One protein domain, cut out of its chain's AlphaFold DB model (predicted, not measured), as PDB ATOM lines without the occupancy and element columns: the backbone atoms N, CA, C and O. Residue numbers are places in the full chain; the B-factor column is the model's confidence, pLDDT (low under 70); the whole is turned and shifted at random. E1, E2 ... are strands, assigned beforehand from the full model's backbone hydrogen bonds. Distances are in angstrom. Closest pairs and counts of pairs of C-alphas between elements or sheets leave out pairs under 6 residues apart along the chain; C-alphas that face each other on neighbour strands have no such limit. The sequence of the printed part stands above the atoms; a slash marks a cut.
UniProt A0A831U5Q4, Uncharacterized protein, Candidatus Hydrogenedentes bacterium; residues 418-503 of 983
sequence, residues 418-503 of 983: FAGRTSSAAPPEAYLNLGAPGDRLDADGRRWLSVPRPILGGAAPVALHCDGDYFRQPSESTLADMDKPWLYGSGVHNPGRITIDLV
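AT A GLANCE: This is residues 418 to 503 of the 983 residues of an uncharacterized protein of Candidatus Hydrogenedentes bacterium (UniProt A0A831U5Q4). Little regular structure is present: long loops join two small two-stranded sheets, the parallel pair E1 and E2 and the antiparallel hairpin E3 and E4, with the end of E1 beside E4. The printed part has 86 residues, no named helix and four named strands, E1 to E4 in order, holding 19 residues; the class is all strand. It is compact, with a radius of gyration of the C-alphas of 13.4 A and spans of 39 by 31 by 24 A.

HOW THE PARTS SIT: E1, residues 429 to 434, and E2, residues 447 to 451, are parallel at 44 degrees; N 449 and O 431, 2.9 A apart, are within hydrogen-bond range. E3, residues 469 to 472, and E4, residues 490 to 493, form an antiparallel hairpin at 153 degrees; N 493 and O 469 are within range at 2.8 A. The closest C-alphas of E1 and E4 are those of Leu 434 and Gly 491, 4.7 A apart. E2 is apart from E3 and E4.

IN THESE COORDINATES: E1 starts at C-alpha 429 (-37.253, -47.573, 21.805) and measures 16.6 A, E2 13.0 A. E4 ends at C-alpha 493 (-33.346, -25.423, 10.508).

THE WHOLE: The printed part has no cut, and its three links are long. Mean pLDDT of the printed part is 73.2; 35 residues are under 70, among them 494 to 503.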
ATOM      1  N   PHE A 418     -24.930 -48.863  10.913       89.62
ATOM      2  CA  PHE A 418     -25.351 -50.116  11.541       89.62
ATOM      3  C   PHE A 418     -26.163 -50.968  10.559       89.62
ATOM      4  O   PHE A 418     -27.002 -50.445   9.818       89.62
ATOM      5  N   ALA A 419     -25.904 -52.277  10.567       83.12
ATOM      6  CA  ALA A 419     -26.714 -53.267   9.866       83.12
ATOM      7  C   ALA A 419     -28.072 -53.428  10.561       83.12
ATOM      8  O   ALA A 419     -28.127 -53.381  11.788       83.12
ATOM      9  N   GLY A 420     -29.156 -53.608   9.808       74.88
ATOM     10  CA  GLY A 420     -30.484 -53.858  10.375       74.88
ATOM     11  C   GLY A 420     -31.504 -54.237   9.307       74.88
ATOM     12  O   GLY A 420     -31.345 -53.883   8.137       74.88
ATOM     13  N   ARG A 421     -32.545 -54.967   9.707       68.38
ATOM     14  CA  ARG A 421     -33.468 -55.656   8.785       68.38
ATOM     15  C   ARG A 421     -34.825 -54.958   8.689       68.38
ATOM     16  O   ARG A 421     -35.232 -54.231   9.592       68.38
ATOM     17  N   THR A 422     -35.536 -55.146   7.573       57.47
ATOM     18  CA  THR A 422     -36.905 -54.628   7.417       57.47
ATOM     19  C   THR A 422     -37.865 -55.408   8.308       57.47
ATOM     20  O   THR A 422     -37.974 -56.627   8.209       57.47
ATOM     21  N   SER A 423     -38.587 -54.695   9.170       56.62
ATOM     22  CA  SER A 423     -39.558 -55.280  10.095       56.62
ATOM     23  C   SER A 423     -40.791 -54.392  10.214       56.62
ATOM     24  O   SER A 423     -40.694 -53.168  10.132       56.62
ATOM     25  N   SER A 424     -41.948 -55.021  10.417       50.78
ATOM     26  CA  SER A 424     -43.217 -54.374  10.762       50.78
ATOM     27  C   SER A 424     -43.412 -54.213  12.277       50.78
ATOM     28  O   SER A 424     -44.376 -53.584  12.712       50.78
ATOM     29  N   ALA A 425     -42.510 -54.762  13.100       56.12
ATOM     30  CA  ALA A 425     -42.585 -54.659  14.552       56.12
ATOM     31  C   ALA A 425     -42.133 -53.274  15.036       56.12
ATOM     32  O   ALA A 425     -40.990 -52.869  14.822       56.12
ATOM     33  N   ALA A 426     -43.017 -52.556  15.733       58.12
ATOM     34  CA  ALA A 426     -42.688 -51.265  16.327       58.12
ATOM     35  C   ALA A 426     -41.462 -51.366  17.256       58.12
ATOM     36  O   ALA A 426     -41.432 -52.255  18.111       58.12
ATOM     37  N   PRO A 427     -40.497 -50.429  17.178       67.25
ATOM     38  CA  PRO A 427     -39.398 -50.402  18.126       67.25
ATOM     39  C   PRO A 427     -39.941 -50.196  19.553       67.25
ATOM     40  O   PRO A 427     -40.833 -49.356  19.762       67.25
ATOM     41  N   PRO A 428     -39.399 -50.903  20.563       65.56
ATOM     42  CA  PRO A 428     -39.660 -50.560  21.957       65.56
ATOM     43  C   PRO A 428     -39.126 -49.151  22.252       65.56
ATOM     44  O   PRO A 428     -39.770 -48.353  22.935       65.56
ATOM     45  N   GLU A 429     -37.970 -48.830  21.667       73.69
ATOM     46  CA  GLU A 429     -37.253 -47.573  21.805       73.69
ATOM     47  C   GLU A 429     -36.314 -47.361  20.608       73.69
ATOM     48  O   GLU A 429     -35.699 -48.313  20.142       73.69
ATOM     49  N   ALA A 430     -36.183 -46.124  20.120       75.69
ATOM     50  CA  ALA A 430     -35.230 -45.780  19.060       75.69
ATOM     51  C   ALA A 430     -34.651 -44.370  19.254       75.69
ATOM     52  O   ALA A 430     -35.329 -43.476  19.770       75.69
ATOM     53  N   TYR A 431     -33.406 -44.175  18.813       82.81
ATOM     54  CA  TYR A 431     -32.617 -42.959  19.022       82.81
ATOM     55  C   TYR A 431     -32.151 -42.377  17.682       82.81
ATOM     56  O   TYR A 431     -31.414 -43.035  16.950       82.81
ATOM     57  N   LEU A 432     -32.566 -41.148  17.354       82.50
ATOM     58  CA  LEU A 432     -32.287 -40.512  16.057       82.50
ATOM     59  C   LEU A 432     -31.488 -39.210  16.215       82.50
ATOM     60  O   LEU A 432     -31.839 -38.360  17.040       82.50
ATOM     61  N   ASN A 433     -30.459 -39.036  15.379       85.00
ATOM     62  CA  ASN A 433     -29.670 -37.808  15.257       85.00
ATOM     63  C   ASN A 433     -29.883 -37.181  13.863       85.00
ATOM     64  O   ASN A 433     -29.500 -37.754  12.839       85.00
ATOM     65  N   LEU A 434     -30.530 -36.013  13.821       81.12
ATOM     66  CA  LEU A 434     -30.896 -35.341  12.572       81.12
ATOM     67  C   LEU A 434     -29.703 -34.566  11.991       81.12
ATOM     68  O   LEU A 434     -28.938 -33.946  12.722       81.12
ATOM     69  N   GLY A 435     -29.536 -34.599  10.668       78.06
ATOM     70  CA  GLY A 435     -28.417 -33.987   9.939       78.06
ATOM     71  C   GLY A 435     -27.065 -34.686  10.137       78.06
ATOM     72  O   GLY A 435     -26.049 -34.219   9.613       78.06
ATOM     73  N   ALA A 436     -27.024 -35.778  10.906       86.19
ATOM     74  CA  ALA A 436     -25.799 -36.515  11.179       86.19
ATOM     75  C   ALA A 436     -25.274 -37.221   9.913       86.19
ATOM     76  O   ALA A 436     -26.059 -37.656   9.071       86.19
ATOM     77  N   PRO A 437     -23.947 -37.371   9.761       83.44
ATOM     78  CA  PRO A 437     -23.344 -37.998   8.582       83.44
ATOM     79  C   PRO A 437     -23.316 -39.537   8.638       83.44
ATOM     80  O   PRO A 437     -22.830 -40.160   7.697       83.44
ATOM     81  N   GLY A 438     -23.758 -40.137   9.745       90.00
ATOM     82  CA  GLY A 438     -23.780 -41.577   9.982       90.00
ATOM     83  C   GLY A 438     -24.150 -41.906  11.428       90.00
ATOM     84  O   GLY A 438     -24.436 -41.014  12.229       90.00
ATOM     85  N   ASP A 439     -24.147 -43.190  11.746       92.31
ATOM     86  CA  ASP A 439     -24.595 -43.753  13.018       92.31
ATOM     87  C   ASP A 439     -23.495 -43.693  14.090       92.31
ATOM     88  O   ASP A 439     -22.303 -43.596  13.773       92.31
ATOM     89  N   ARG A 440     -23.871 -43.734  15.375       90.50
ATOM     90  CA  ARG A 440     -22.920 -43.678  16.502       90.50
ATOM     91  C   ARG A 440     -23.459 -44.415  17.729       90.50
ATOM     92  O   ARG A 440     -24.618 -44.249  18.101       90.50
ATOM     93  N   LEU A 441     -22.612 -45.223  18.362       89.19
ATOM     94  CA  LEU A 441     -22.894 -45.839  19.660       89.19
ATOM     95  C   LEU A 441     -22.543 -44.827  20.762       89.19
ATOM     96  O   LEU A 441     -21.493 -44.184  20.684       89.19
ATOM     97  N   ASP A 442     -23.406 -44.652  21.764       87.44
ATOM     98  CA  ASP A 442     -23.094 -43.833  22.942       87.44
ATOM     99  C   ASP A 442     -22.623 -44.669  24.145       87.44
ATOM    100  O   ASP A 442     -22.746 -45.892  24.173       87.44
ATOM    101  N   ALA A 443     -22.059 -44.000  25.155       85.69
ATOM    102  CA  ALA A 443     -21.499 -44.652  26.342       85.69
ATOM    103  C   ALA A 443     -22.545 -45.341  27.249       85.69
ATOM    104  O   ALA A 443     -22.160 -46.053  28.172       85.69
ATOM    105  N   ASP A 444     -23.845 -45.153  26.989       86.06
ATOM    106  CA  ASP A 444     -24.935 -45.888  27.641       86.06
ATOM    107  C   ASP A 444     -25.359 -47.133  26.828       86.06
ATOM    108  O   ASP A 444     -26.355 -47.776  27.159       86.06
ATOM    109  N   GLY A 445     -24.643 -47.455  25.742       85.62
ATOM    110  CA  GLY A 445     -24.946 -48.565  24.833       85.62
ATOM    111  C   GLY A 445     -26.039 -48.260  23.803       85.62
ATOM    112  O   GLY A 445     -26.519 -49.176  23.137       85.62
ATOM    113  N   ARG A 446     -26.464 -46.998  23.648       86.69
ATOM    114  CA  ARG A 446     -27.550 -46.642  22.718       86.69
ATOM    115  C   ARG A 446     -27.014 -46.454  21.308       86.69
ATOM    116  O   ARG A 446     -26.112 -45.645  21.084       86.69
ATOM    117  N   ARG A 447     -27.614 -47.153  20.346       88.00
ATOM    118  CA  ARG A 447     -27.339 -46.996  18.914       88.00
ATOM    119  C   ARG A 447     -28.135 -45.803  18.374       88.00
ATOM    120  O   ARG A 447     -29.349 -45.885  18.222       88.00
ATOM    121  N   TRP A 448     -27.455 -44.688  18.112       89.56
ATOM    122  CA  TRP A 448     -28.050 -43.493  17.511       89.56
ATOM    123  C   TRP A 448     -27.940 -43.558  15.988       89.56
ATOM    124  O   TRP A 448     -26.835 -43.622  15.449       89.56
ATOM    125  N   LEU A 449     -29.084 -43.520  15.304       87.12
ATOM    126  CA  LEU A 449     -29.178 -43.607  13.847       87.12
ATOM    127  C   LEU A 449     -29.202 -42.212  13.212       87.12
ATOM    128  O   LEU A 449     -29.936 -41.330  13.673       87.12
ATOM    129  N   SER A 450     -28.435 -41.999  12.141       86.00
ATOM    130  CA  SER A 450     -28.506 -40.748  11.380       86.00
ATOM    131  C   SER A 450     -29.780 -40.641  10.560       86.00
ATOM    132  O   SER A 450     -30.265 -41.621   9.988       86.00
ATOM    133  N   VAL A 451     -30.258 -39.407  10.432       76.75
ATOM    134  CA  VAL A 451     -31.304 -39.017   9.490       76.75
ATOM    135  C   VAL A 451     -30.797 -37.818   8.677       76.75
ATOM    136  O   VAL A 451     -30.484 -36.795   9.288       76.75
ATOM    137  N   PRO A 452     -30.738 -37.883   7.333       72.88
ATOM    138  CA  PRO A 452     -31.066 -39.035   6.482       72.88
ATOM    139  C   PRO A 452     -30.137 -40.249   6.700       72.88
ATOM    140  O   PRO A 452     -29.063 -40.136   7.299       72.88
ATOM    141  N   ARG A 453     -30.562 -41.429   6.224       80.00
ATOM    142  CA  ARG A 453     -29.744 -42.655   6.280       80.00
ATOM    143  C   ARG A 453     -28.534 -42.563   5.338       80.00
ATOM    144  O   ARG A 453     -28.652 -41.972   4.261       80.00
ATOM    145  N   PRO A 454     -27.397 -43.197   5.676       71.38
ATOM    146  CA  PRO A 454     -26.289 -43.385   4.747       71.38
ATOM    147  C   PRO A 454     -26.702 -44.296   3.583       71.38
ATOM    148  O   PRO A 454     -27.428 -45.269   3.776       71.38
ATOM    149  N   ILE A 455     -26.207 -44.020   2.373       68.00
ATOM    150  CA  ILE A 455     -26.514 -44.824   1.177       68.00
ATOM    151  C   ILE A 455     -25.613 -46.071   1.154       68.00
ATOM    152  O   ILE A 455     -24.603 -46.120   0.448       68.00
ATOM    153  N   LEU A 456     -25.976 -47.076   1.953       70.31
ATOM    154  CA  LEU A 456     -25.298 -48.369   2.060       70.31
ATOM    155  C   LEU A 456     -26.342 -49.496   2.126       70.31
ATOM    156  O   LEU A 456     -27.334 -49.374   2.838       70.31
ATOM    157  N   GLY A 457     -26.128 -50.586   1.386       67.56
ATOM    158  CA  GLY A 457     -27.023 -51.749   1.432       67.56
ATOM    159  C   GLY A 457     -26.990 -52.428   2.802       67.56
ATOM    160  O   GLY A 457     -25.931 -52.505   3.421       67.56
ATOM    161  N   GLY A 458     -28.155 -52.873   3.281       69.56
ATOM    162  CA  GLY A 458     -28.332 -53.449   4.621       69.56
ATOM    163  C   GLY A 458     -28.265 -52.442   5.781       69.56
ATOM    164  O   GLY A 458     -28.290 -52.847   6.939       69.56
ATOM    165  N   ALA A 459     -28.170 -51.134   5.511       77.00
ATOM    166  CA  ALA A 459     -28.233 -50.114   6.556       77.00
ATOM    167  C   ALA A 459     -29.606 -50.108   7.248       77.00
ATOM    168  O   ALA A 459     -30.635 -50.107   6.571       77.00
ATOM    169  N   ALA A 460     -29.614 -50.019   8.584       75.75
ATOM    170  CA  ALA A 460     -30.824 -50.092   9.408       75.75
ATOM    171  C   ALA A 460     -31.981 -49.207   8.864       75.75
ATOM    172  O   ALA A 460     -31.780 -47.992   8.697       75.75
ATOM    173  N   PRO A 461     -33.170 -49.775   8.570       68.88
ATOM    174  CA  PRO A 461     -34.187 -49.124   7.740       68.88
ATOM    175  C   PRO A 461     -35.077 -48.158   8.539       68.88
ATOM    176  O   PRO A 461     -36.164 -48.485   9.005       68.88
ATOM    177  N   VAL A 462     -34.638 -46.906   8.649       67.50
ATOM    178  CA  VAL A 462     -35.414 -45.810   9.254       67.50
ATOM    179  C   VAL A 462     -35.568 -44.669   8.255       67.50
ATOM    180  O   VAL A 462     -34.572 -44.210   7.705       67.50
ATOM    181  N   ALA A 463     -36.784 -44.160   8.052       60.59
ATOM    182  CA  ALA A 463     -37.005 -42.888   7.370       60.59
ATOM    183  C   ALA A 463     -37.685 -41.885   8.306       60.59
ATOM    184  O   ALA A 463     -38.181 -42.201   9.389       60.59
ATOM    185  N   LEU A 464     -37.601 -40.625   7.897       64.31
ATOM    186  CA  LEU A 464     -38.146 -39.475   8.593       64.31
ATOM    187  C   LEU A 464     -38.275 -38.362   7.559       64.31
ATOM    188  O   LEU A 464     -37.290 -37.966   6.931       64.31
ATOM    189  N   HIS A 465     -39.492 -37.866   7.389       60.66
ATOM    190  CA  HIS A 465     -39.800 -36.741   6.522       60.66
ATOM    191  C   HIS A 465     -39.837 -35.458   7.357       60.66
ATOM    192  O   HIS A 465     -40.500 -35.392   8.394       60.66
ATOM    193  N   CYS A 466     -39.090 -34.447   6.923       62.59
ATOM    194  CA  CYS A 466     -38.988 -33.153   7.585       62.59
ATOM    195  C   CYS A 466     -38.960 -32.049   6.530       62.59
ATOM    196  O   CYS A 466     -38.216 -32.159   5.557       62.59
ATOM    197  N   ASP A 467     -39.726 -30.982   6.748       62.00
ATOM    198  CA  ASP A 467     -39.884 -29.884   5.784       62.00
ATOM    199  C   ASP A 467     -38.756 -28.824   5.845       62.00
ATOM    200  O   ASP A 467     -38.891 -27.753   5.251       62.00
ATOM    201  N   GLY A 468     -37.678 -29.068   6.603       67.25
ATOM    202  CA  GLY A 468     -36.630 -28.080   6.897       67.25
ATOM    203  C   GLY A 468     -35.224 -28.461   6.428       67.25
ATOM    204  O   GLY A 468     -34.919 -29.623   6.158       67.25
ATOM    205  N   ASP A 469     -34.338 -27.465   6.382       72.62
ATOM    206  CA  ASP A 469     -32.965 -27.609   5.892       72.62
ATOM    207  C   ASP A 469     -32.062 -28.311   6.920       72.62
ATOM    208  O   ASP A 469     -31.802 -27.781   8.006       72.62
ATOM    209  N   TYR A 470     -31.524 -29.483   6.577       77.56
ATOM    210  CA  TYR A 470     -30.504 -30.154   7.389       77.56
ATOM    211  C   TYR A 470     -29.216 -29.321   7.476       77.56
ATOM    212  O   TYR A 470     -28.690 -28.862   6.460       77.56
ATOM    213  N   PHE A 471     -28.656 -29.189   8.680       79.06
ATOM    214  CA  PHE A 471     -27.359 -28.546   8.907       79.06
ATOM    215  C   PHE A 471     -26.375 -29.480   9.618       79.06
ATOM    216  O   PHE A 471     -26.756 -30.391  10.357       79.06
ATOM    217  N   ARG A 472     -25.082 -29.193   9.442       79.00
ATOM    218  CA  ARG A 472     -23.975 -29.848  10.147       79.00
ATOM    219  C   ARG A 472     -22.851 -28.843  10.413       79.00
ATOM    220  O   ARG A 472     -22.428 -28.139   9.498       79.00
ATOM    221  N   GLN A 473     -22.349 -28.785  11.645       72.31
ATOM    222  CA  GLN A 473     -21.158 -28.003  11.982       72.31
ATOM    223  C   GLN A 473     -19.885 -28.714  11.475       72.31
ATOM    224  O   GLN A 473     -19.780 -29.937  11.598       72.31
ATOM    225  N   PRO A 474     -18.881 -27.988  10.940       62.44
ATOM    226  CA  PRO A 474     -17.629 -28.597  10.475       62.44
ATOM    227  C   PRO A 474     -16.734 -29.199  11.573       62.44
ATOM    228  O   PRO A 474     -15.796 -29.920  11.244       62.44
ATOM    229  N   SER A 475     -16.976 -28.892  12.853       64.94
ATOM    230  CA  SER A 475     -16.189 -29.382  13.992       64.94
ATOM    231  C   SER A 475     -17.069 -29.590  15.226       64.94
ATOM    232  O   SER A 475     -17.956 -28.784  15.487       64.94
ATOM    233  N   GLU A 476     -16.777 -30.627  16.015       66.88
ATOM    234  CA  GLU A 476     -17.355 -30.839  17.355       66.88
ATOM    235  C   GLU A 476     -16.669 -29.949  18.422       66.88
ATOM    236  O   GLU A 476     -17.191 -29.763  19.517       66.88
ATOM    237  N   SER A 477     -15.509 -29.348  18.111       65.50
ATOM    238  CA  SER A 477     -14.684 -28.594  19.076       65.50
ATOM    239  C   SER A 477     -15.327 -27.308  19.609       65.50
ATOM    240  O   SER A 477     -14.908 -26.803  20.644       65.50
ATOM    241  N   THR A 478     -16.319 -26.756  18.908       64.06
ATOM    242  CA  THR A 478     -17.121 -25.593  19.334       64.06
ATOM    243  C   THR A 478     -18.186 -25.943  20.375       64.06
ATOM    244  O   THR A 478     -18.840 -25.042  20.892       64.06
ATOM    245  N   LEU A 479     -18.367 -27.234  20.671       70.56
ATOM    246  CA  LEU A 479     -19.453 -27.778  21.489       70.56
ATOM    247  C   LEU A 479     -18.934 -28.562  22.707       70.56
ATOM    248  O   LEU A 479     -19.728 -29.129  23.447       70.56
ATOM    249  N   ALA A 480     -17.614 -28.609  22.922       67.38
ATOM    250  CA  ALA A 480     -16.942 -29.546  23.830       67.38
ATOM    251  C   ALA A 480     -17.357 -29.467  25.317       67.38
ATOM    252  O   ALA A 480     -17.137 -30.429  26.047       67.38
ATOM    253  N   ASP A 481     -17.969 -28.362  25.756       74.31
ATOM    254  CA  ASP A 481     -18.509 -28.193  27.115       74.31
ATOM    255  C   ASP A 481     -19.918 -28.815  27.304       74.31
ATOM    256  O   ASP A 481     -20.486 -28.747  28.396       74.31
ATOM    257  N   MET A 482     -20.509 -29.399  26.254       73.12
ATOM    258  CA  MET A 482     -21.829 -30.046  26.273       73.12
ATOM    259  C   MET A 482     -21.722 -31.560  26.504       73.12
ATOM    260  O   MET A 482     -20.789 -32.203  26.023       73.12
ATOM    261  N   ASP A 483     -22.715 -32.159  27.171       72.69
ATOM    262  CA  ASP A 483     -22.844 -33.622  27.215       72.69
ATOM    263  C   ASP A 483     -23.133 -34.169  25.805       72.69
ATOM    264  O   ASP A 483     -24.008 -33.658  25.110       72.69
ATOM    265  N   LYS A 484     -22.387 -35.190  25.367       78.94
ATOM    266  CA  LYS A 484     -22.463 -35.785  24.013       78.94
ATOM    267  C   LYS A 484     -22.469 -34.722  22.887       78.94
ATOM    268  O   LYS A 484     -23.419 -34.655  22.105       78.94
ATOM    269  N   PRO A 485     -21.384 -33.935  22.719       79.50
ATOM    270  CA  PRO A 485     -21.350 -32.745  21.849       79.50
ATOM    271  C   PRO A 485     -21.657 -33.027  20.369       79.50
ATOM    272  O   PRO A 485     -22.112 -32.154  19.634       79.50
ATOM    273  N   TRP A 486     -21.458 -34.267  19.929       82.00
ATOM    274  CA  TRP A 486     -21.764 -34.755  18.587       82.00
ATOM    275  C   TRP A 486     -23.266 -34.866  18.272       82.00
ATOM    276  O   TRP A 486     -23.626 -34.848  17.095       82.00
ATOM    277  N   LEU A 487     -24.150 -34.932  19.278       81.44
ATOM    278  CA  LEU A 487     -25.604 -34.799  19.084       81.44
ATOM    279  C   LEU A 487     -25.999 -33.366  18.698       81.44
ATOM    280  O   LEU A 487     -27.014 -33.154  18.044       81.44
ATOM    281  N   TYR A 488     -25.170 -32.389  19.070       76.88
ATOM    282  CA  TYR A 488     -25.355 -30.963  18.797       76.88
ATOM    283  C   TYR A 488     -24.539 -30.482  17.581       76.88
ATOM    284  O   TYR A 488     -24.636 -29.326  17.159       76.88
ATOM    285  N   GLY A 489     -23.750 -31.376  16.974       79.12
ATOM    286  CA  GLY A 489     -22.991 -31.125  15.747       79.12
ATOM    287  C   GLY A 489     -23.848 -31.077  14.476       79.12
ATOM    288  O   GLY A 489     -23.340 -30.694  13.421       79.12
ATOM    289  N   SER A 490     -25.129 -31.437  14.551       83.31
ATOM    290  CA  SER A 490     -26.065 -31.484  13.424       83.31
ATOM    291  C   SER A 490     -27.507 -31.189  13.856       83.31
ATOM    292  O   SER A 490     -27.799 -31.067  15.046       83.31
ATOM    293  N   GLY A 491     -28.405 -30.998  12.890       80.25
ATOM    294  CA  GLY A 491     -29.836 -30.830  13.145       80.25
ATOM    295  C   GLY A 491     -30.603 -30.363  11.910       80.25
ATOM    296  O   GLY A 491     -30.157 -30.570  10.780       80.25
ATOM    297  N   VAL A 492     -31.746 -29.704  12.130       74.88
ATOM    298  CA  VAL A 492     -32.590 -29.128  11.070       74.88
ATOM    299  C   VAL A 492     -32.965 -27.682  11.395       74.88
ATOM    300  O   VAL A 492     -33.420 -27.373  12.494       74.88
ATOM    301  N   HIS A 493     -32.819 -26.781  10.429       72.31
ATOM    302  CA  HIS A 493     -33.346 -25.423  10.508       72.31
ATOM    303  C   HIS A 493     -34.799 -25.373  10.029       72.31
ATOM    304  O   HIS A 493     -35.137 -25.921   8.985       72.31
ATOM    305  N   ASN A 494     -35.650 -24.665  10.780       69.69
ATOM    306  CA  ASN A 494     -37.069 -24.459  10.460       69.69
ATOM    307  C   ASN A 494     -37.827 -25.763  10.089       69.69
ATOM    308  O   ASN A 494     -38.466 -25.795   9.042       69.69
ATOM    309  N   PRO A 495     -37.796 -26.826  10.923       62.84
ATOM    310  CA  PRO A 495     -38.218 -28.189  10.554       62.84
ATOM    311  C   PRO A 495     -39.682 -28.376  10.106       62.84
ATOM    312  O   PRO A 495     -40.045 -29.483   9.717       62.84
ATOM    313  N   GLY A 496     -40.524 -27.338  10.181       65.19
ATOM    314  CA  GLY A 496     -41.932 -27.388   9.783       65.19
ATOM    315  C   GLY A 496     -42.687 -28.459  10.562       65.19
ATOM    316  O   GLY A 496     -42.867 -28.338  11.777       65.19
ATOM    317  N   ARG A 497     -43.102 -29.518   9.864       63.06
ATOM    318  CA  ARG A 497     -43.529 -30.778  10.466       63.06
ATOM    319  C   ARG A 497     -42.421 -31.824  10.314       63.06
ATOM    320  O   ARG A 497     -41.911 -32.061   9.226       63.06
ATOM    321  N   ILE A 498     -42.127 -32.528  11.407       62.00
ATOM    322  CA  ILE A 498     -41.404 -33.805  11.374       62.00
ATOM    323  C   ILE A 498     -42.431 -34.935  11.444       62.00
ATOM    324  O   ILE A 498     -43.277 -34.952  12.338       62.00
ATOM    325  N   THR A 499     -42.347 -35.877  10.506       61.62
ATOM    326  CA  THR A 499     -43.077 -37.152  10.513       61.62
ATOM    327  C   THR A 499     -42.038 -38.272  10.482       61.62
ATOM    328  O   THR A 499     -41.087 -38.205   9.707       61.62
ATOM    329  N   ILE A 500     -42.151 -39.247  11.387       61.78
ATOM    330  CA  ILE A 500     -41.119 -40.270  11.602       61.78
ATOM    331  C   ILE A 500     -41.675 -41.617  11.146       61.78
ATOM    332  O   ILE A 500     -42.338 -42.314  11.910       61.78
ATOM    333  N   ASP A 501     -41.402 -41.945   9.888       56.09
ATOM    334  CA  ASP A 501     -41.911 -43.125   9.195       56.09
ATOM    335  C   ASP A 501     -40.795 -44.179   9.101       56.09
ATOM    336  O   ASP A 501     -40.036 -44.254   8.135       56.09
ATOM    337  N   LEU A 502     -40.650 -44.978  10.157       54.19
ATOM    338  CA  LEU A 502     -39.681 -46.079  10.236       54.19
ATOM    339  C   LEU A 502     -39.930 -47.065   9.067       54.19
ATOM    340  O   LEU A 502     -41.056 -47.530   8.873       54.19
ATOM    341  N   VAL A 503     -38.911 -47.363   8.248       45.94
ATOM    342  CA  VAL A 503     -39.111 -48.060   6.962       45.94
ATOM    343  C   VAL A 503     -39.413 -49.535   7.205       45.94
ATOM    344  O   VAL A 503     -38.645 -50.242   7.849       45.94
TER     345      VAL A 503